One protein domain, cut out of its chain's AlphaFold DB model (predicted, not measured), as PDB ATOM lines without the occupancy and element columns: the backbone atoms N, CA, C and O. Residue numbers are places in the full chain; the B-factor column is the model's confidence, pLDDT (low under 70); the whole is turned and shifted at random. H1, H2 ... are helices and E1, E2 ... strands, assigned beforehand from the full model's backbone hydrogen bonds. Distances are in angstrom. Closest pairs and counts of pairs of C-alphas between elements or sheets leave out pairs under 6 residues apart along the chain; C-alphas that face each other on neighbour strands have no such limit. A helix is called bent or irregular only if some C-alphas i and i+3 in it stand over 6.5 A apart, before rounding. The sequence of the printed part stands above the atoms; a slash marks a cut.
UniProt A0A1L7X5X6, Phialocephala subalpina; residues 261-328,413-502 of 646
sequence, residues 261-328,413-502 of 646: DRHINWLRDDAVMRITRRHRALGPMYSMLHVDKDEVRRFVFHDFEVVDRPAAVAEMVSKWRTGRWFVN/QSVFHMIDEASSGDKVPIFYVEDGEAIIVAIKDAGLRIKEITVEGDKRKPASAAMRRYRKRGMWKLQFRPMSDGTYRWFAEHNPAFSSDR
ATOM      1  N   ASP A 261     196.948 184.158 232.877       93.38
ATOM      2  CA  ASP A 261     197.137 184.901 231.617       93.38
ATOM      3  C   ASP A 261     196.848 184.038 230.370       93.38
ATOM      4  O   ASP A 261     196.510 184.570 229.310       93.38
ATOM      5  N   ARG A 262     196.958 182.703 230.487       94.50
ATOM      6  CA  ARG A 262     196.625 181.744 229.418       94.50
ATOM      7  C   ARG A 262     195.156 181.317 229.406       94.50
ATOM      8  O   ARG A 262     194.784 180.507 228.557       94.50
ATOM      9  N   HIS A 263     194.331 181.811 230.329       91.75
ATOM     10  CA  HIS A 263     192.910 181.490 230.356       91.75
ATOM     11  C   HIS A 263     192.152 182.281 229.283       91.75
ATOM     12  O   HIS A 263     192.232 183.509 229.237       91.75
ATOM     13  N   ILE A 264     191.394 181.588 228.435       88.62
ATOM     14  CA  ILE A 264     190.390 182.196 227.562       88.62
ATOM     15  C   ILE A 264     189.073 182.207 228.324       88.62
ATOM     16  O   ILE A 264     188.526 181.151 228.638       88.62
ATOM     17  N   ASN A 265     188.570 183.410 228.586       83.06
ATOM     18  CA  ASN A 265     187.205 183.621 229.040       83.06
ATOM     19  C   ASN A 265     186.371 183.986 227.808       83.06
ATOM     20  O   ASN A 265     186.463 185.112 227.315       83.06
ATOM     21  N   TRP A 266     185.579 183.052 227.283       77.44
ATOM     22  CA  TRP A 266     184.924 183.212 225.977       77.44
ATOM     23  C   TRP A 266     183.826 184.290 225.974       77.44
ATOM     24  O   TRP A 266     183.427 184.771 224.913       77.44
ATOM     25  N   LEU A 267     183.380 184.726 227.158       69.69
ATOM     26  CA  LEU A 267     182.474 185.863 227.333       69.69
ATOM     27  C   LEU A 267     183.198 187.221 227.212       69.69
ATOM     28  O   LEU A 267     182.711 188.114 226.514       69.69
ATOM     29  N   ARG A 268     184.334 187.386 227.909       68.88
ATOM     30  CA  ARG A 268     185.068 188.659 228.074       68.88
ATOM     31  C   ARG A 268     186.186 188.876 227.060       68.88
ATOM     32  O   ARG A 268     186.587 190.019 226.846       68.88
ATOM     33  N   ASP A 269     186.724 187.811 226.476       72.31
ATOM     34  CA  ASP A 269     187.724 187.858 225.409       72.31
ATOM     35  C   ASP A 269     187.031 187.910 224.045       72.31
ATOM     36  O   ASP A 269     187.217 187.066 223.174       72.31
ATOM     37  N   ASP A 270     186.185 188.925 223.879       68.50
ATOM     38  CA  ASP A 270     185.261 189.050 222.759       68.50
ATOM     39  C   ASP A 270     185.916 189.441 221.428       68.50
ATOM     40  O   ASP A 270     185.227 189.408 220.418       68.50
ATOM     41  N   ALA A 271     187.212 189.765 221.408       74.69
ATOM     42  CA  ALA A 271     187.969 190.097 220.202       74.69
ATOM     43  C   ALA A 271     189.047 189.043 219.907       74.69
ATOM     44  O   ALA A 271     189.922 188.798 220.748       74.69
ATOM     45  N   VAL A 272     189.056 188.480 218.691       84.06
ATOM     46  CA  VAL A 272     190.036 187.463 218.258       84.06
ATOM     47  C   VAL A 272     191.474 187.945 218.471       84.06
ATOM     48  O   VAL A 272     192.314 187.178 218.945       84.06
ATOM     49  N   MET A 273     191.756 189.232 218.224       86.69
ATOM     50  CA  MET A 273     193.087 189.814 218.447       86.69
ATOM     51  C   MET A 273     193.601 189.662 219.889       86.69
ATOM     52  O   MET A 273     194.806 189.517 220.090       86.69
ATOM     53  N   ARG A 274     192.728 189.674 220.910       88.00
ATOM     54  CA  ARG A 274     193.141 189.505 222.318       88.00
ATOM     55  C   ARG A 274     193.539 188.066 222.634       88.00
ATOM     56  O   ARG A 274     194.413 187.842 223.470       88.00
ATOM     57  N   ILE A 275     192.905 187.085 221.994       91.69
ATOM     58  CA  ILE A 275     193.247 185.667 222.157       91.69
ATOM     59  C   ILE A 275     194.522 185.346 221.376       91.69
ATOM     60  O   ILE A 275     195.463 184.807 221.956       91.69
ATOM     61  N   THR A 276     194.609 185.756 220.109       93.75
ATOM     62  CA  THR A 276     195.778 185.466 219.264       93.75
ATOM     63  C   THR A 276     197.047 186.162 219.744       93.75
ATOM     64  O   THR A 276     198.107 185.548 219.712       93.75
ATOM     65  N   ARG A 277     196.980 187.391 220.277       95.00
ATOM     66  CA  ARG A 277     198.148 188.036 220.912       95.00
ATOM     67  C   ARG A 277     198.659 187.268 222.133       95.00
ATOM     68  O   ARG A 277     199.863 187.069 222.257       95.00
ATOM     69  N   ARG A 278     197.769 186.799 223.018       95.94
ATOM     70  CA  ARG A 278     198.172 185.976 224.176       95.94
ATOM     71  C   ARG A 278     198.726 184.623 223.742       95.94
ATOM     72  O   ARG A 278     199.746 184.213 224.276       95.94
ATOM     73  N   HIS A 279     198.137 183.980 222.737       95.94
ATOM     74  CA  HIS A 279     198.667 182.740 222.161       95.94
ATOM     75  C   HIS A 279     200.062 182.929 221.544       95.94
ATOM     76  O   HIS A 279     200.984 182.206 221.909       95.94
ATOM     77  N   ARG A 280     200.277 183.970 220.728       96.56
ATOM     78  CA  ARG A 280     201.607 184.324 220.191       96.56
ATOM     79  C   ARG A 280     202.646 184.609 221.281       96.56
ATOM     80  O   ARG A 280     203.819 184.294 221.101       96.56
ATOM     81  N   ALA A 281     202.228 185.206 222.395       97.38
ATOM     82  CA  ALA A 281     203.107 185.556 223.509       97.38
ATOM     83  C   ALA A 281     203.398 184.390 224.472       97.38
ATOM     84  O   ALA A 281     204.467 184.350 225.078       97.38
ATOM     85  N   LEU A 282     202.434 183.483 224.675       96.81
ATOM     86  CA  LEU A 282     202.421 182.513 225.780       96.81
ATOM     87  C   LEU A 282     202.324 181.046 225.324       96.81
ATOM     88  O   LEU A 282     202.478 180.144 226.151       96.81
ATOM     89  N   GLY A 283     202.072 180.786 224.042       95.56
ATOM     90  CA  GLY A 283     201.811 179.459 223.492       95.56
ATOM     91  C   GLY A 283     200.378 178.968 223.764       95.56
ATOM     92  O   GLY A 283     199.448 179.777 223.801       95.56
ATOM     93  N   PRO A 284     200.170 177.649 223.955       95.69
ATOM     94  CA  PRO A 284     198.843 177.060 224.123       95.69
ATOM     95  C   PRO A 284     198.030 177.696 225.254       95.69
ATOM     96  O   PRO A 284     198.502 177.838 226.389       95.69
ATOM     97  N   MET A 285     196.788 178.035 224.923       95.06
ATOM     98  CA  MET A 285     195.818 178.686 225.805       95.06
ATOM     99  C   MET A 285     194.849 177.642 226.370       95.06
ATOM    100  O   MET A 285     194.709 176.565 225.793       95.06
ATOM    101  N   TYR A 286     194.159 177.924 227.476       94.56
ATOM    102  CA  TYR A 286     193.193 176.983 228.057       94.56
ATOM    103  C   TYR A 286     191.872 177.640 228.450       94.56
ATOM    104  O   TYR A 286     191.806 178.847 228.647       94.56
ATOM    105  N   SER A 287     190.828 176.834 228.611       91.31
ATOM    106  CA  SER A 287     189.546 177.233 229.196       91.31
ATOM    107  C   SER A 287     188.980 176.077 230.027       91.31
ATOM    108  O   SER A 287     189.354 174.920 229.807       91.31
ATOM    109  N   MET A 288     188.148 176.381 231.020       87.31
ATOM    110  CA  MET A 288     187.509 175.385 231.886       87.31
ATOM    111  C   MET A 288     186.079 175.168 231.400       87.31
ATOM    112  O   MET A 288     185.224 176.024 231.600       87.31
ATOM    113  N   LEU A 289     185.827 174.045 230.723       83.88
ATOM    114  CA  LEU A 289     184.551 173.807 230.051       83.88
ATOM    115  C   LEU A 289     183.763 172.684 230.715       83.88
ATOM    116  O   LEU A 289     184.301 171.605 230.983       83.88
ATOM    117  N   HIS A 290     182.465 172.909 230.896       77.50
ATOM    118  CA  HIS A 290     181.515 171.856 231.236       77.50
ATOM    119  C   HIS A 290     181.387 170.873 230.067       77.50
ATOM    120  O   HIS A 290     180.956 171.234 228.967       77.50
ATOM    121  N   VAL A 291     181.752 169.617 230.327       74.81
ATOM    122  CA  VAL A 291     181.536 168.472 229.423       74.81
ATOM    123  C   VAL A 291     180.285 167.677 229.785       74.81
ATOM    124  O   VAL A 291     179.753 166.964 228.935       74.81
ATOM    125  N   ASP A 292     179.836 167.831 231.029       67.75
ATOM    126  CA  ASP A 292     178.616 167.288 231.610       67.75
ATOM    127  C   ASP A 292     178.089 168.295 232.660       67.75
ATOM    128  O   ASP A 292     178.747 169.297 232.974       67.75
ATOM    129  N   LYS A 293     176.905 168.043 233.221       64.81
ATOM    130  CA  LYS A 293     176.208 168.915 234.180       64.81
ATOM    131  C   LYS A 293     177.088 169.323 235.369       64.81
ATOM    132  O   LYS A 293     177.180 170.514 235.688       64.81
ATOM    133  N   ASP A 294     177.728 168.324 235.975       70.69
ATOM    134  CA  ASP A 294     178.555 168.423 237.182       70.69
ATOM    135  C   ASP A 294     180.057 168.168 236.884       70.69
ATOM    136  O   ASP A 294     180.881 168.165 237.797       70.69
ATOM    137  N   GLU A 295     180.439 167.971 235.610       78.62
ATOM    138  CA  GLU A 295     181.822 167.699 235.186       78.62
ATOM    139  C   GLU A 295     182.399 168.866 234.367       78.62
ATOM    140  O   GLU A 295     182.049 169.076 233.201       78.62
ATOM    141  N   VAL A 296     183.344 169.589 234.972       84.06
ATOM    142  CA  VAL A 296     184.193 170.587 234.305       84.06
ATOM    143  C   VAL A 296     185.545 169.952 233.993       84.06
ATOM    144  O   VAL A 296     186.141 169.302 234.850       84.06
ATOM    145  N   ARG A 297     186.063 170.162 232.779       88.06
ATOM    146  CA  ARG A 297     187.419 169.750 232.385       88.06
ATOM    147  C   ARG A 297     188.208 170.925 231.836       88.06
ATOM    148  O   ARG A 297     187.658 171.802 231.171       88.06
ATOM    149  N   ARG A 298     189.526 170.910 232.036       91.44
ATOM    150  CA  ARG A 298     190.428 171.814 231.315       91.44
ATOM    151  C   ARG A 298     190.548 171.399 229.848       91.44
ATOM    152  O   ARG A 298     190.960 170.280 229.546       91.44
ATOM    153  N   PHE A 299     190.267 172.331 228.944       93.38
ATOM    154  CA  PHE A 299     190.569 172.235 227.516       93.38
ATOM    155  C   PHE A 299     191.780 173.112 227.223       93.38
ATOM    156  O   PHE A 299     191.781 174.283 227.590       93.38
ATOM    157  N   VAL A 300     192.807 172.560 226.579       96.06
ATOM    158  CA  VAL A 300     193.992 173.288 226.108       96.06
ATOM    159  C   VAL A 300     193.970 173.309 224.585       96.06
ATOM    160  O   VAL A 300     193.894 172.261 223.948       96.06
ATOM    161  N   PHE A 301     194.040 174.502 224.009       95.00
ATOM    162  CA  PHE A 301     193.953 174.768 222.579       95.00
ATOM    163  C   PHE A 301     195.345 175.153 222.070       95.00
ATOM    164  O   PHE A 301     195.974 176.066 222.618       95.00
ATOM    165  N   HIS A 302     195.852 174.425 221.072       92.00
ATOM    166  CA  HIS A 302     197.273 174.489 220.714       92.00
ATOM    167  C   HIS A 302     197.584 175.409 219.532       92.00
ATOM    168  O   HIS A 302     198.534 176.183 219.629       92.00
ATOM    169  N   ASP A 303     196.774 175.380 218.472       89.31
ATOM    170  CA  ASP A 303     197.074 176.073 217.215       89.31
ATOM    171  C   ASP A 303     195.866 176.893 216.767       89.31
ATOM    172  O   ASP A 303     194.793 176.336 216.514       89.31
ATOM    173  N   PHE A 304     196.052 178.211 216.683       91.56
ATOM    174  CA  PHE A 304     195.017 179.167 216.309       91.56
ATOM    175  C   PHE A 304     195.260 179.771 214.933       91.56
ATOM    176  O   PHE A 304     196.363 180.200 214.605       91.56
ATOM    177  N   GLU A 305     194.183 179.872 214.169       89.81
ATOM    178  CA  GLU A 305     194.139 180.477 212.846       89.81
ATOM    179  C   GLU A 305     192.919 181.408 212.795       89.81
ATOM    180  O   GLU A 305     191.816 181.033 213.201       89.81
ATOM    181  N   VAL A 306     193.119 182.661 212.380       87.81
ATOM    182  CA  VAL A 306     192.018 183.626 212.241       87.81
ATOM    183  C   VAL A 306     191.340 183.372 210.907       87.81
ATOM    184  O   VAL A 306     192.003 183.375 209.875       87.81
ATOM    185  N   VAL A 307     190.028 183.163 210.938       83.81
ATOM    186  CA  VAL A 307     189.215 182.892 209.749       83.81
ATOM    187  C   VAL A 307     187.978 183.778 209.744       83.81
ATOM    188  O   VAL A 307     187.564 184.298 210.786       83.81
ATOM    189  N   ASP A 308     187.346 183.918 208.583       75.88
ATOM    190  CA  ASP A 308     186.031 184.543 208.510       75.88
ATOM    191  C   ASP A 308     185.035 183.798 209.403       75.88
ATOM    192  O   ASP A 308     185.003 182.565 209.477       75.88
ATOM    193  N   ARG A 309     184.206 184.563 210.113       71.56
ATOM    194  CA  ARG A 309     183.189 184.006 211.005       71.56
ATOM    195  C   ARG A 309     182.145 183.258 210.160       71.56
ATOM    196  O   ARG A 309     181.483 183.910 209.350       71.56
ATOM    197  N   PRO A 310     181.934 181.940 210.350       68.00
ATOM    198  CA  PRO A 310     181.001 181.178 209.522       68.00
ATOM    199  C   PRO A 310     179.592 181.776 209.589       68.00
ATOM    200  O   PRO A 310     179.086 182.022 210.686       68.00
ATOM    201  N   ALA A 311     178.953 181.997 208.436       64.06
ATOM    202  CA  ALA A 311     177.690 182.740 208.339       64.06
ATOM    203  C   ALA A 311     176.586 182.185 209.261       64.06
ATOM    204  O   ALA A 311     175.930 182.951 209.967       64.06
ATOM    205  N   ALA A 312     176.468 180.853 209.344       57.34
ATOM    206  CA  ALA A 312     175.543 180.164 210.247       57.34
ATOM    207  C   ALA A 312     175.725 180.578 211.721       57.34
ATOM    208  O   ALA A 312     174.750 180.780 212.439       57.34
ATOM    209  N   VAL A 313     176.971 180.762 212.171       61.78
ATOM    210  CA  VAL A 313     177.284 181.152 213.555       61.78
ATOM    211  C   VAL A 313     177.293 182.677 213.735       61.78
ATOM    212  O   VAL A 313     177.050 183.182 214.832       61.78
ATOM    213  N   ALA A 314     177.534 183.434 212.661       61.00
ATOM    214  CA  ALA A 314     177.541 184.893 212.673       61.00
ATOM    215  C   ALA A 314     176.176 185.478 213.076       61.00
ATOM    216  O   ALA A 314     176.101 186.349 213.952       61.00
ATOM    217  N   GLU A 315     175.107 184.954 212.472       59.00
ATOM    218  CA  GLU A 315     173.717 185.289 212.788       59.00
ATOM    219  C   GLU A 315     173.363 184.897 214.231       59.00
ATOM    220  O   GLU A 315     172.793 185.686 214.989       59.00
ATOM    221  N   MET A 316     173.765 183.692 214.641       56.91
ATOM    222  CA  MET A 316     173.519 183.146 215.973       56.91
ATOM    223  C   MET A 316     174.132 183.989 217.095       56.91
ATOM    224  O   MET A 316     173.411 184.391 218.008       56.91
ATOM    225  N   VAL A 317     175.433 184.297 217.014       57.56
ATOM    226  CA  VAL A 317     176.148 185.113 218.016       57.56
ATOM    227  C   VAL A 317     175.565 186.523 218.096       57.56
ATOM    228  O   VAL A 317     175.462 187.081 219.190       57.56
ATOM    229  N   SER A 318     175.137 187.086 216.958       58.03
ATOM    230  CA  SER A 318     174.437 188.375 216.922       58.03
ATOM    231  C   SER A 318     173.105 188.308 217.675       58.03
ATOM    232  O   SER A 318     172.871 189.082 218.605       58.03
ATOM    233  N   LYS A 319     172.259 187.313 217.372       53.00
ATOM    234  CA  LYS A 319     170.983 187.120 218.075       53.00
ATOM    235  C   LYS A 319     171.187 186.868 219.575       53.00
ATOM    236  O   LYS A 319     170.442 187.446 220.366       53.00
ATOM    237  N   TRP A 320     172.202 186.090 219.969       53.06
ATOM    238  CA  TRP A 320     172.459 185.699 221.365       53.06
ATOM    239  C   TRP A 320     172.807 186.908 222.231       53.06
ATOM    240  O   TRP A 320     172.161 187.144 223.250       53.06
ATOM    241  N   ARG A 321     173.733 187.754 221.761       50.28
ATOM    242  CA  ARG A 321     174.095 189.002 222.450       50.28
ATOM    243  C   ARG A 321     172.963 190.033 222.512       50.28
ATOM    244  O   ARG A 321     173.011 190.909 223.363       50.28
ATOM    245  N   THR A 322     171.941 189.923 221.658       47.19
ATOM    246  CA  THR A 322     170.733 190.777 221.717       47.19
ATOM    247  C   THR A 322     169.582 190.178 222.536       47.19
ATOM    248  O   THR A 322     168.467 190.680 222.459       47.19
ATOM    249  N   GLY A 323     169.797 189.074 223.265       39.94
ATOM    250  CA  GLY A 323     168.768 188.432 224.100       39.94
ATOM    251  C   GLY A 323     167.635 187.732 223.329       39.94
ATOM    252  O   GLY A 323     166.803 187.059 223.934       39.94
ATOM    253  N   ARG A 324     167.618 187.806 221.990       36.44
ATOM    254  CA  ARG A 324     166.563 187.274 221.098       36.44
ATOM    255  C   ARG A 324     166.588 185.745 220.927       36.44
ATOM    256  O   ARG A 324     166.243 185.233 219.867       36.44
ATOM    257  N   TRP A 325     167.046 185.014 221.942       42.28
ATOM    258  CA  TRP A 325     167.320 183.571 221.871       42.28
ATOM    259  C   TRP A 325     166.263 182.673 222.510       42.28
ATOM    260  O   TRP A 325     166.202 181.487 222.194       42.28
ATOM    261  N   PHE A 326     165.410 183.218 223.373       30.42
ATOM    262  CA  PHE A 326     164.438 182.423 224.116       30.42
ATOM    263  C   PHE A 326     163.066 182.426 223.438       30.42
ATOM    264  O   PHE A 326     162.166 183.165 223.826       30.42
ATOM    265  N   VAL A 327     162.885 181.530 222.467       32.09
ATOM    266  CA  VAL A 327     161.557 180.968 222.171       32.09
ATOM    267  C   VAL A 327     161.529 179.569 222.772       32.09
ATOM    268  O   VAL A 327     161.874 178.586 222.120       32.09
ATOM    269  N   ASN A 328     161.184 179.487 224.059       31.02
ATOM    270  CA  ASN A 328     160.985 178.197 224.710       31.02
ATOM    271  C   ASN A 328     159.691 177.562 224.175       31.02
ATOM    272  O   ASN A 328     158.694 178.257 223.968       31.02
ATOM    273  N   GLN A 413     175.543 172.232 208.844       48.25
ATOM    274  CA  GLN A 413     176.575 172.895 209.652       48.25
ATOM    275  C   GLN A 413     176.094 172.939 211.095       48.25
ATOM    276  O   GLN A 413     175.359 173.826 211.518       48.25
ATOM    277  N   SER A 414     176.438 171.886 211.822       53.91
ATOM    278  CA  SER A 414     175.865 171.596 213.118       53.91
ATOM    279  C   SER A 414     176.625 172.450 214.109       53.91
ATOM    280  O   SER A 414     177.730 172.105 214.516       53.91
ATOM    281  N   VAL A 415     176.064 173.617 214.420       59.09
ATOM    282  CA  VAL A 415     176.669 174.508 215.398       59.09
ATOM    283  C   VAL A 415     176.455 173.895 216.772       59.09
ATOM    284  O   VAL A 415     175.324 173.700 217.219       59.09
ATOM    285  N   PHE A 416     177.555 173.543 217.419       64.19
ATOM    286  CA  PHE A 416     177.563 172.860 218.701       64.19
ATOM    287  C   PHE A 416     177.892 173.824 219.833       64.19
ATOM    288  O   PHE A 416     178.494 174.884 219.625       64.19
ATOM    289  N   HIS A 417     177.490 173.432 221.042       66.38
ATOM    290  CA  HIS A 417     177.682 174.218 222.251       66.38
ATOM    291  C   HIS A 417     178.499 173.449 223.279       66.38
ATOM    292  O   HIS A 417     178.226 172.283 223.567       66.38
ATOM    293  N   MET A 418     179.475 174.134 223.862       67.00
ATOM    294  CA  MET A 418     180.010 173.814 225.185       67.00
ATOM    295  C   MET A 418     179.651 174.943 226.144       67.00
ATOM    296  O   MET A 418     179.210 175.995 225.692       67.00
ATOM    297  N   ILE A 419     179.818 174.738 227.447       70.50
ATOM    298  CA  ILE A 419     179.563 175.779 228.444       70.50
ATOM    299  C   ILE A 419     180.882 176.195 229.102       70.50
ATOM    300  O   ILE A 419     181.584 175.349 229.653       70.50
ATOM    301  N   ASP A 420     181.189 177.490 229.032       70.12
ATOM    302  CA  ASP A 420     182.203 178.175 229.846       70.12
ATOM    303  C   ASP A 420     181.586 178.551 231.203       70.12
ATOM    304  O   ASP A 420     180.408 178.922 231.261       70.12
ATOM    305  N   GLU A 421     182.369 178.490 232.279       67.19
ATOM    306  CA  GLU A 421     181.968 179.039 233.578       67.19
ATOM    307  C   GLU A 421     182.495 180.476 233.694       67.19
ATOM    308  O   GLU A 421     183.696 180.732 233.835       67.19
ATOM    309  N   ALA A 422     181.590 181.453 233.606       63.03
ATOM    310  CA  ALA A 422     181.943 182.851 233.788       63.03
ATOM    311  C   ALA A 422     182.382 183.119 235.236       63.03
ATOM    312  O   ALA A 422     181.965 182.445 236.173       63.03
ATOM    313  N   SER A 423     183.167 184.178 235.458       60.41
ATOM    314  CA  SER A 423     183.663 184.545 236.798       60.41
ATOM    315  C   SER A 423     182.569 184.898 237.822       60.41
ATOM    316  O   SER A 423     182.887 185.086 238.991       60.41
ATOM    317  N   SER A 424     181.312 185.028 237.392       57.22
ATOM    318  CA  SER A 424     180.114 185.187 238.228       57.22
ATOM    319  C   SER A 424     179.482 183.856 238.674       57.22
ATOM    320  O   SER A 424     178.567 183.874 239.492       57.22
ATOM    321  N   GLY A 425     179.947 182.714 238.155       59.62
ATOM    322  CA  GLY A 425     179.298 181.403 238.291       59.62
ATOM    323  C   GLY A 425     178.213 181.132 237.237       59.62
ATOM    324  O   GLY A 425     177.519 180.117 237.313       59.62
ATOM    325  N   ASP A 426     178.046 182.027 236.257       58.25
ATOM    326  CA  ASP A 426     177.078 181.860 235.169       58.25
ATOM    327  C   ASP A 426     177.618 180.948 234.061       58.25
ATOM    328  O   ASP A 426     178.750 181.095 233.595       58.25
ATOM    329  N   LYS A 427     176.773 180.029 233.589       64.31
ATOM    330  CA  LYS A 427     177.073 179.095 232.496       64.31
ATOM    331  C   LYS A 427     176.821 179.762 231.132       64.31
ATOM    332  O   LYS A 427     175.681 180.105 230.821       64.31
ATOM    333  N   VAL A 428     177.854 179.915 230.296       65.38
ATOM    334  CA  VAL A 428     177.788 180.628 228.998       65.38
ATOM    335  C   VAL A 428     178.046 179.685 227.812       65.38
ATOM    336  O   VAL A 428     179.072 179.007 227.808       65.38
ATOM    337  N   PRO A 429     177.188 179.644 226.770       68.06
ATOM    338  CA  PRO A 429     177.413 178.794 225.602       68.06
ATOM    339  C   PRO A 429     178.546 179.310 224.695       68.06
ATOM    340  O   PRO A 429     178.530 180.453 224.239       68.06
ATOM    341  N   ILE A 430     179.491 178.429 224.364       73.69
ATOM    342  CA  ILE A 430     180.524 178.617 223.337       73.69
ATOM    343  C   ILE A 430     180.046 177.973 222.041       73.69
ATOM    344  O   ILE A 430     179.748 176.780 222.021       73.69
ATOM    345  N   PHE A 431     180.030 178.732 220.949       75.00
ATOM    346  CA  PHE A 431     179.566 178.271 219.640       75.00
ATOM    347  C   PHE A 431     180.729 177.820 218.759       75.00
ATOM    348  O   PHE A 431     181.632 178.614 218.489       75.00
ATOM    349  N   TYR A 432     180.684 176.584 218.255       78.06
ATOM    350  CA  TYR A 432     181.653 176.096 217.271       78.06
ATOM    351  C   TYR A 432     181.014 175.275 216.148       78.06
ATOM    352  O   TYR A 432     179.951 174.679 216.326       78.06
ATOM    353  N   VAL A 433     181.691 175.220 215.003       75.81
ATOM    354  CA  VAL A 433     181.417 174.277 213.904       75.81
ATOM    355  C   VAL A 433     182.623 173.370 213.675       75.81
ATOM    356  O   VAL A 433     183.756 173.775 213.931       75.81
ATOM    357  N   GLU A 434     182.387 172.141 213.216       79.44
ATOM    358  CA  GLU A 434     183.448 171.245 212.737       79.44
ATOM    359  C   GLU A 434     183.935 171.724 211.352       79.44
ATOM    360  O   GLU A 434     183.116 172.066 210.501       79.44
ATOM    361  N   ASP A 435     185.252 171.754 211.135       77.50
ATOM    362  CA  ASP A 435     185.901 172.147 209.875       77.50
ATOM    363  C   ASP A 435     187.006 171.135 209.528       77.50
ATOM    364  O   ASP A 435     188.165 171.266 209.935       77.50
ATOM    365  N   GLY A 436     186.615 170.054 208.848       82.94
ATOM    366  CA  GLY A 436     187.477 168.893 208.625       82.94
ATOM    367  C   GLY A 436     187.972 168.302 209.949       82.94
ATOM    368  O   GLY A 436     187.188 167.810 210.765       82.94
ATOM    369  N   GLU A 437     189.285 168.360 210.168       88.44
ATOM    370  CA  GLU A 437     189.920 167.948 211.422       88.44
ATOM    371  C   GLU A 437     189.841 169.010 212.538       88.44
ATOM    372  O   GLU A 437     189.864 168.656 213.722       88.44
ATOM    373  N   ALA A 438     189.669 170.283 212.181       87.06
ATOM    374  CA  ALA A 438     189.623 171.432 213.080       87.06
ATOM    375  C   ALA A 438     188.201 171.733 213.602       87.06
ATOM    376  O   ALA A 438     187.208 171.122 213.202       87.06
ATOM    377  N   ILE A 439     188.095 172.720 214.494       85.56
ATOM    378  CA  ILE A 439     186.836 173.429 214.770       85.56
ATOM    379  C   ILE A 439     187.016 174.923 214.524       85.56
ATOM    380  O   ILE A 439     188.116 175.440 214.695       85.56
ATOM    381  N   ILE A 440     185.940 175.636 214.202       84.25
ATOM    382  CA  ILE A 440     185.922 177.103 214.193       84.25
ATOM    383  C   ILE A 440     185.019 177.567 215.331       84.25
ATOM    384  O   ILE A 440     183.807 177.362 215.277       84.25
ATOM    385  N   VAL A 441     185.608 178.188 216.354       82.62
ATOM    386  CA  VAL A 441     184.877 178.851 217.442       82.62
ATOM    387  C   VAL A 441     184.524 180.266 216.993       82.62
ATOM    388  O   VAL A 441     185.389 181.009 216.532       82.62
ATOM    389  N   ALA A 442     183.258 180.659 217.105       75.00
ATOM    390  CA  ALA A 442     182.838 181.998 216.711       75.00
ATOM    391  C   ALA A 442     183.071 183.015 217.830       75.00
ATOM    392  O   ALA A 442     182.612 182.842 218.958       75.00
ATOM    393  N   ILE A 443     183.744 184.108 217.480       76.25
ATOM    394  CA  ILE A 443     184.015 185.251 218.354       76.25
ATOM    395  C   ILE A 443     183.221 186.461 217.803       76.25
ATOM    396  O   ILE A 443     182.435 186.317 216.861       76.25
ATOM    397  N   LYS A 444     183.276 187.639 218.439       71.06
ATOM    398  CA  LYS A 444     182.451 188.804 218.046       71.06
ATOM    399  C   LYS A 444     182.809 189.328 216.657       71.06
ATOM    400  O   LYS A 444     181.913 189.656 215.884       71.06
ATOM    401  N   ASP A 445     184.109 189.432 216.402       73.44
ATOM    402  CA  ASP A 445     184.738 190.118 215.275       73.44
ATOM    403  C   ASP A 445     185.166 189.156 214.156       73.44
ATOM    404  O   ASP A 445     185.033 189.503 212.987       73.44
ATOM    405  N   ALA A 446     185.604 187.938 214.488       80.62
ATOM    406  CA  ALA A 446     185.992 186.915 213.512       80.62
ATOM    407  C   ALA A 446     185.735 185.476 214.018       80.62
ATOM    408  O   ALA A 446     185.188 185.257 215.104       80.62
ATOM    409  N   GLY A 447     186.084 184.478 213.205       81.75
ATOM    410  CA  GLY A 447     186.187 183.081 213.619       81.75
ATOM    411  C   GLY A 447     187.597 182.757 214.117       81.75
ATOM    412  O   GLY A 447     188.591 183.232 213.568       81.75
ATOM    413  N   LEU A 448     187.688 181.922 215.150       87.88
ATOM    414  CA  LEU A 448     188.940 181.352 215.632       87.88
ATOM    415  C   LEU A 448     188.961 179.862 215.299       87.88
ATOM    416  O   LEU A 448     188.307 179.052 215.960       87.88
ATOM    417  N   ARG A 449     189.702 179.506 214.255       89.56
ATOM    418  CA  ARG A 449     189.932 178.122 213.862       89.56
ATOM    419  C   ARG A 449     190.984 177.498 214.773       89.56
ATOM    420  O   ARG A 449     192.028 178.096 215.026       89.56
ATOM    421  N   ILE A 450     190.694 176.301 215.269       93.19
ATOM    422  CA  ILE A 450     191.513 175.556 216.222       93.19
ATOM    423  C   ILE A 450     191.776 174.167 215.651       93.19
ATOM    424  O   ILE A 450     190.832 173.399 215.455       93.19
ATOM    425  N   LYS A 451     193.044 173.837 215.385       91.12
ATOM    426  CA  LYS A 451     193.414 172.551 214.764       91.12
ATOM    427  C   LYS A 451     193.451 171.414 215.776       91.12
ATOM    428  O   LYS A 451     192.879 170.359 215.521       91.12
ATOM    429  N   GLU A 452     194.051 171.644 216.943       95.12
ATOM    430  CA  GLU A 452     194.249 170.608 217.958       95.12
ATOM    431  C   GLU A 452     193.886 171.047 219.378       95.12
ATOM    432  O   GLU A 452     194.100 172.191 219.795       95.12
ATOM    433  N   ILE A 453     193.360 170.080 220.133       94.38
ATOM    434  CA  ILE A 453     192.912 170.229 221.516       94.38
ATOM    435  C   ILE A 453     193.488 169.090 222.364       94.38
ATOM    436  O   ILE A 453     193.455 167.920 221.975       94.38
ATOM    437  N   THR A 454     193.961 169.429 223.560       95.06
ATOM    438  CA  THR A 454     194.213 168.475 224.646       95.06
ATOM    439  C   THR A 454     193.168 168.694 225.731       95.06
ATOM    440  O   THR A 454     193.088 169.783 226.297       95.06
ATOM    441  N   VAL A 455     192.372 167.673 226.040       92.50
ATOM    442  CA  VAL A 455     191.421 167.711 227.164       92.50
ATOM    443  C   VAL A 455     192.045 167.026 228.374       92.50
ATOM    444  O   VAL A 455     192.835 166.094 228.239       92.50
ATOM    445  N   GLU A 456     191.711 167.487 229.572       90.81
ATOM    446  CA  GLU A 456     192.152 166.886 230.826       90.81
ATOM    447  C   GLU A 456     191.863 165.375 230.885       90.81
ATOM    448  O   GLU A 456     190.729 164.932 230.681       90.81
ATOM    449  N   GLY A 457     192.911 164.585 231.137       86.50
ATOM    450  CA  GLY A 457     192.889 163.117 231.108       86.50
ATOM    451  C   GLY A 457     193.122 162.477 229.728       86.50
ATOM    452  O   GLY A 457     193.368 161.276 229.667       86.50
ATOM    453  N   ASP A 458     193.108 163.254 228.642       87.81
ATOM    454  CA  ASP A 458     193.280 162.779 227.264       87.81
ATOM    455  C   ASP A 458     194.647 163.168 226.657       87.81
ATOM    456  O   ASP A 458     195.380 164.022 227.157       87.81
ATOM    457  N   LYS A 459     194.996 162.529 225.531       90.62
ATOM    458  CA  LYS A 459     196.103 162.948 224.650       90.62
ATOM    459  C   LYS A 459     195.652 164.089 223.719       90.62
ATOM    460  O   LYS A 459     194.468 164.153 223.386       90.62
ATOM    461  N   ARG A 460     196.601 164.916 223.253       94.44
ATOM    462  CA  ARG A 460     196.420 165.889 222.151       94.44
ATOM    463  C   ARG A 460     195.840 165.179 220.921       94.44
ATOM    464  O   ARG A 460     196.294 164.082 220.590       94.44
ATOM    465  N   LYS A 461     194.814 165.769 220.305       94.31
ATOM    466  CA  LYS A 461     194.087 165.236 219.140       94.31
ATOM    467  C   LYS A 461     193.588 166.379 218.243       94.31
ATOM    468  O   LYS A 461     193.405 167.491 218.750       94.31
ATOM    469  N   PRO A 462     193.234 166.087 216.976       94.81
ATOM    470  CA  PRO A 462     192.411 166.966 216.151       94.81
ATOM    471  C   PRO A 462     191.184 167.482 216.906       94.81
ATOM    472  O   PRO A 462     190.477 166.714 217.574       94.81
ATOM    473  N   ALA A 463     190.924 168.785 216.808       90.81
ATOM    474  CA  ALA A 463     189.901 169.460 217.594       90.81
ATOM    475  C   ALA A 463     188.508 168.873 217.334       90.81
ATOM    476  O   ALA A 463     187.787 168.570 218.283       90.81
ATOM    477  N   SER A 464     188.148 168.609 216.075       87.44
ATOM    478  CA  SER A 464     186.867 167.975 215.733       87.44
ATOM    479  C   SER A 464     186.706 166.605 216.408       87.44
ATOM    480  O   SER A 464     185.655 166.303 216.971       87.44
ATOM    481  N   ALA A 465     187.762 165.784 216.432       88.69
ATOM    482  CA  ALA A 465     187.747 164.457 217.040       88.69
ATOM    483  C   ALA A 465     187.631 164.521 218.571       88.69
ATOM    484  O   ALA A 465     186.889 163.731 219.159       88.69
ATOM    485  N   ALA A 466     188.312 165.480 219.211       88.62
ATOM    486  CA  ALA A 466     188.154 165.751 220.638       88.62
ATOM    487  C   ALA A 466     186.709 166.171 220.962       88.62
ATOM    488  O   ALA A 466     186.061 165.568 221.818       88.62
ATOM    489  N   MET A 467     186.161 167.138 220.223       84.00
ATOM    490  CA  MET A 467     184.825 167.687 220.470       84.00
ATOM    491  C   MET A 467     183.698 166.685 220.168       84.00
ATOM    492  O   MET A 467     182.734 166.600 220.932       84.00
ATOM    493  N   ARG A 468     183.834 165.835 219.135       81.06
ATOM    494  CA  ARG A 468     182.864 164.769 218.806       81.06
ATOM    495  C   ARG A 468     182.626 163.780 219.958       81.06
ATOM    496  O   ARG A 468     181.522 163.240 220.054       81.06
ATOM    497  N   ARG A 469     183.603 163.571 220.855       77.38
ATOM    498  CA  ARG A 469     183.435 162.765 222.084       77.38
ATOM    499  C   ARG A 469     182.426 163.400 223.045       77.38
ATOM    500  O   ARG A 469     181.567 162.702 223.583       77.38
ATOM    501  N   TYR A 470     182.522 164.713 223.238       73.31
ATOM    502  CA  TYR A 470     181.716 165.473 224.197       73.31
ATOM    503  C   TYR A 470     180.372 165.932 223.616       73.31
ATOM    504  O   TYR A 470     179.403 166.079 224.354       73.31
ATOM    505  N   ARG A 471     180.252 166.010 222.284       67.38
ATOM    506  CA  ARG A 471     179.003 166.290 221.551       67.38
ATOM    507  C   ARG A 471     177.793 165.464 222.013       67.38
ATOM    508  O   ARG A 471     176.679 165.971 222.003       67.38
ATOM    509  N   LYS A 472     177.990 164.196 222.400       58.91
ATOM    510  CA  LYS A 472     176.906 163.312 222.885       58.91
ATOM    511  C   LYS A 472     176.516 163.538 224.358       58.91
ATOM    512  O   LYS A 472     175.501 162.997 224.779       58.91
ATOM    513  N   ARG A 473     177.321 164.282 225.124       58.69
ATOM    514  CA  ARG A 473     177.166 164.535 226.573       58.69
ATOM    515  C   ARG A 473     176.792 165.987 226.902       58.69
ATOM    516  O   ARG A 473     176.425 166.288 228.027       58.69
ATOM    517  N   GLY A 474     176.872 166.884 225.917       54.47
ATOM    518  CA  GLY A 474     176.588 168.303 226.099       54.47
ATOM    519  C   GLY A 474     175.152 168.595 226.555       54.47
ATOM    520  O   GLY A 474     174.188 167.988 226.080       54.47
ATOM    521  N   MET A 475     175.028 169.593 227.434       54.62
ATOM    522  CA  MET A 475     173.758 170.061 228.002       54.62
ATOM    523  C   MET A 475     172.808 170.693 226.968       54.62
ATOM    524  O   MET A 475     171.604 170.712 227.195       54.62
ATOM    525  N   TRP A 476     173.317 171.200 225.837       55.50
ATOM    526  CA  TRP A 476     172.526 171.900 224.816       55.50
ATOM    527  C   TRP A 476     172.859 171.426 223.400       55.50
ATOM    528  O   TRP A 476     174.026 171.285 223.035       55.50
ATOM    529  N   LYS A 477     171.823 171.254 222.576       53.91
ATOM    530  CA  LYS A 477     171.911 170.866 221.165       53.91
ATOM    531  C   LYS A 477     171.126 171.851 220.305       53.91
ATOM    532  O   LYS A 477     169.926 172.017 220.508       53.91
ATOM    533  N   LEU A 478     171.765 172.433 219.295       50.28
ATOM    534  CA  LEU A 478     171.052 173.224 218.298       50.28
ATOM    535  C   LEU A 478     170.398 172.330 217.237       50.28
ATOM    536  O   LEU A 478     171.003 171.372 216.752       50.28
ATOM    537  N   GLN A 479     169.174 172.666 216.839       49.94
ATOM    538  CA  GLN A 479     168.493 172.079 215.687       49.94
ATOM    539  C   GLN A 479     167.974 173.192 214.773       49.94
ATOM    540  O   GLN A 479     167.200 174.036 215.215       49.94
ATOM    541  N   PHE A 480     168.370 173.194 213.499       46.53
ATOM    542  CA  PHE A 480     167.714 174.025 212.487       46.53
ATOM    543  C   PHE A 480     166.436 173.312 212.052       46.53
ATOM    544  O   PHE A 480     166.502 172.160 211.615       46.53
ATOM    545  N   ARG A 481     165.280 173.958 212.208       46.00
ATOM    546  CA  ARG A 481     163.982 173.386 211.827       46.00
ATOM    547  C   ARG A 481     163.193 174.371 210.964       46.00
ATOM    548  O   ARG A 481     163.242 175.572 211.249       46.00
ATOM    549  N   PRO A 482     162.456 173.884 209.950       43.16
ATOM    550  CA  PRO A 482     161.429 174.682 209.301       43.16
ATOM    551  C   PRO A 482     160.300 174.977 210.293       43.16
ATOM    552  O   PRO A 482     159.964 174.159 211.155       43.16
ATOM    553  N   MET A 483     159.721 176.158 210.155       56.22
ATOM    554  CA  MET A 483     158.549 176.634 210.873       56.22
ATOM    555  C   MET A 483     157.301 176.472 209.998       56.22
ATOM    556  O   MET A 483     157.388 176.367 208.776       56.22
ATOM    557  N   SER A 484     156.119 176.540 210.611       52.38
ATOM    558  CA  SER A 484     154.838 176.543 209.887       52.38
ATOM    559  C   SER A 484     154.624 177.771 208.988       52.38
ATOM    560  O   SER A 484     153.728 177.754 208.155       52.38
ATOM    561  N   ASP A 485     155.419 178.832 209.161       52.88
ATOM    562  CA  ASP A 485     155.413 180.048 208.332       52.88
ATOM    563  C   ASP A 485     156.397 179.977 207.142       52.88
ATOM    564  O   ASP A 485     156.615 180.976 206.462       52.88
ATOM    565  N   GLY A 486     157.024 178.819 206.900       40.91
ATOM    566  CA  GLY A 486     158.025 178.625 205.845       40.91
ATOM    567  C   GLY A 486     159.425 179.162 206.178       40.91
ATOM    568  O   GLY A 486     160.381 178.833 205.474       40.91
ATOM    569  N   THR A 487     159.592 179.927 207.264       43.97
ATOM    570  CA  THR A 487     160.920 180.347 207.740       43.97
ATOM    571  C   THR A 487     161.665 179.173 208.372       43.97
ATOM    572  O   THR A 487     161.062 178.216 208.856       43.97
ATOM    573  N   TYR A 488     162.994 179.237 208.419       41.41
ATOM    574  CA  TYR A 488     163.794 178.296 209.203       41.41
ATOM    575  C   TYR A 488     164.345 178.990 210.443       41.41
ATOM    576  O   TYR A 488     164.788 180.138 210.384       41.41
ATOM    577  N   ARG A 489     164.327 178.294 211.583       43.28
ATOM    578  CA  ARG A 489     164.822 178.828 212.857       43.28
ATOM    579  C   ARG A 489     165.716 177.816 213.564       43.28
ATOM    580  O   ARG A 489     165.521 176.604 213.472       43.28
ATOM    581  N   TRP A 490     166.708 178.336 214.278       47.06
ATOM    582  CA  TRP A 490     167.562 177.555 215.164       47.06
ATOM    583  C   TRP A 490     166.893 177.400 216.533       47.06
ATOM    584  O   TRP A 490     166.513 178.388 217.156       47.06
ATOM    585  N   PHE A 491     166.788 176.162 217.004       43.50
ATOM    586  CA  PHE A 491     166.253 175.790 218.309       43.50
ATOM    587  C   PHE A 491     167.377 175.256 219.189       43.50
ATOM    588  O   PHE A 491     167.961 174.225 218.861       43.50
ATOM    589  N   ALA A 492     167.670 175.925 220.303       48.53
ATOM    590  CA  ALA A 492     168.562 175.396 221.332       48.53
ATOM    591  C   ALA A 492     167.758 174.491 222.270       48.53
ATOM    592  O   ALA A 492     167.063 174.961 223.166       48.53
ATOM    593  N   GLU A 493     167.833 173.183 222.049       51.81
ATOM    594  CA  GLU A 493     167.208 172.200 222.925       51.81
ATOM    595  C   GLU A 493     168.172 171.832 224.049       51.81
ATOM    596  O   GLU A 493     169.249 171.277 223.811       51.81
ATOM    597  N   HIS A 494     167.774 172.127 225.286       51.22
ATOM    598  CA  HIS A 494     168.410 171.538 226.457       51.22
ATOM    599  C   HIS A 494     168.200 170.022 226.418       51.22
ATOM    600  O   HIS A 494     167.079 169.555 226.211       51.22
ATOM    601  N   ASN A 495     169.253 169.240 226.635       54.28
ATOM    602  CA  ASN A 495     169.165 167.787 226.650       54.28
ATOM    603  C   ASN A 495     168.372 167.344 227.901       54.28
ATOM    604  O   ASN A 495     168.840 167.572 229.022       54.28
ATOM    605  N   PRO A 496     167.158 166.772 227.775       44.62
ATOM    606  CA  PRO A 496     166.258 166.594 228.918       44.62
ATOM    607  C   PRO A 496     166.776 165.587 229.952       44.62
ATOM    608  O   PRO A 496     166.401 165.680 231.116       44.62
ATOM    609  N   ALA A 497     167.696 164.695 229.569       45.25
ATOM    610  CA  ALA A 497     168.377 163.776 230.484       45.25
ATOM    611  C   ALA A 497     169.351 164.468 231.469       45.25
ATOM    612  O   ALA A 497     169.892 163.805 232.348       45.25
ATOM    613  N   PHE A 498     169.583 165.781 231.330       46.56
ATOM    614  CA  PHE A 498     170.617 166.526 232.062       46.56
ATOM    615  C   PHE A 498     170.070 167.691 232.904       46.56
ATOM    616  O   PHE A 498     170.855 168.474 233.427       46.56
ATOM    617  N   SER A 499     168.747 167.863 233.040       47.41
ATOM    618  CA  SER A 499     168.197 168.936 233.887       47.41
ATOM    619  C   SER A 499     167.955 168.452 235.314       47.41
ATOM    620  O   SER A 499     167.138 167.554 235.508       47.41
ATOM    621  N   SER A 500     168.559 169.105 236.309       52.09
ATOM    622  CA  SER A 500     168.014 169.078 237.676       52.09
ATOM    623  C   SER A 500     166.982 170.188 237.859       52.09
ATOM    624  O   SER A 500     167.123 171.264 237.271       52.09
ATOM    625  N   ASP A 501     165.976 169.966 238.706       47.12
ATOM    626  CA  ASP A 501     164.920 170.956 238.968       47.12
ATOM    627  C   ASP A 501     165.493 172.295 239.446       47.12
ATOM    628  O   ASP A 501     165.017 173.352 239.053       47.12
ATOM    629  N   ARG A 502     166.618 172.268 240.171       44.91
ATOM    630  CA  ARG A 502     167.346 173.459 240.636       44.91
ATOM    631  C   ARG A 502     167.924 174.334 239.511       44.91
ATOM    632  O   ARG A 502     168.104 175.531 239.715       44.91
TER     633      ARG A 502
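This is residues 261 to 328 and 413 to 502 of the 646 residues of a protein of Phialocephala subalpina (UniProt A0A1L7X5X6). Look for one antiparallel sheet of eight strands, curled like part of a barrel and folded back so that E3, E7, E6 and E5 partly face E1, E2 and E8, with E4 as the hinge. H3 packs on E8, E6 and E5, H1 lies on the opposite face, H2 covers E6 and E5, and the hairpin of E9 and E10, with E9 touching E4, lengthens the whole. The printed part has 158 residues, with three named helices and ten named strands in the order H1 E1 E2 E3 H2 E4 E5 E6 E7 E8 H3 E9 E10; the class is mixed, helices and strands. The large sheet runs E3 E7 E6 E5 E4 E1 E2 E8. The whole is compact, with a radius of gyration of the C-alphas of 15.4 A and spans of 50 by 34 by 32 A.

Start at Asp 261 and read on to C-alpha 272 at (190.036, 187.463, 218.258), where H1, residues 272 to 282, begins its 15.3 A. E1, residues 285 to 290, and E2, residues 296 to 301, come next, then E3, residues 304 to 307. H2, residues 311 to 321, covers 15.9 A; it is neither bent nor irregular, but only just: C-alphas 312 and 315 are 6.0 A apart. Beyond the cut find E4, residues 416 to 421, and then E5, residues 427 to 435, the longest strand by residues, 25.3 A from C-alpha 427 at (177.073, 179.095, 232.496). E6, residues 438 to 442, E7, residues 447 to 450, and E8, residues 452 to 455, lead to H3, residues 463 to 470. E9, residues 476 to 482, runs 19.3 A, and E10, residues 488 to 494, runs 19.1 A to C-alpha 494 at (168.410, 171.538, 226.457).

Begin with the large sheet, which is strongly twisted. E4 E5 E6 E7 form a meander, each strand the antiparallel neighbour of the one before. In the hairpin of E4 and E5, N 430 and O 418 are 2.8 A apart, within hydrogen-bond range. The pairing of E5 is staggered: its residues 427 to 432 pair with E4 and 432 to 435 with E6, where N 440 and O 433 are 2.9 A apart. E7 pairs with E6 through N 448 and O 441, 2.8 A, and with the edge strand E3 through N 305 and O 449, 2.9 A. On the other side of E4, N 290 of E1 and O 419 are 2.9 A apart. E1 and E2, a hairpin at 152 degrees, have N 287 and O 299 at 2.9 A, and N 300 of E2 is 2.8 A from O 454 of the edge strand E8. E2 runs on into E3 at 77 degrees, and E7 into E8 at 71 degrees. H1 is on the sheet at a height of 8.0 A, with the C-alphas of His 279 and Met 285 of E1 closest, 6.2 A. H3 is on the sheet, on the opposite face from H1; its Ala 463 has its C-alpha 4.5 A from that of Glu 452 of E8. H2 is on the sheet at 9.5 A, over E6 and only just over E5, with 3 C-alphas falling on it, and runs along E6 at 21 degrees on the local plane. Not every O i to N i+4 pair is within range in H1, 6 of 7, H2, 6 of 7, or H3, 2 of 4. E9 touches E4, the closest C-alphas being those of His 417 and Trp 476, 6.2 A, and the hairpin of E9 and E10 has N 479 and O 491 at 2.8 A, within hydrogen-bond range. H2 and E10 are apart, but only just, at 8.2 A.

The C-alphas farthest apart are those of Ala 281 and Ser 484, 51.0 A. Residues 329 to 412 are not printed, and C-alphas 328 and 413 lie 22.3 A apart across the cut. Of the links printed whole, E8 to H3 is short and the others are tight. The mean pLDDT of the printed part is 71.6; 71 residues are under 70, among them 310 to 328 and 471 to 502.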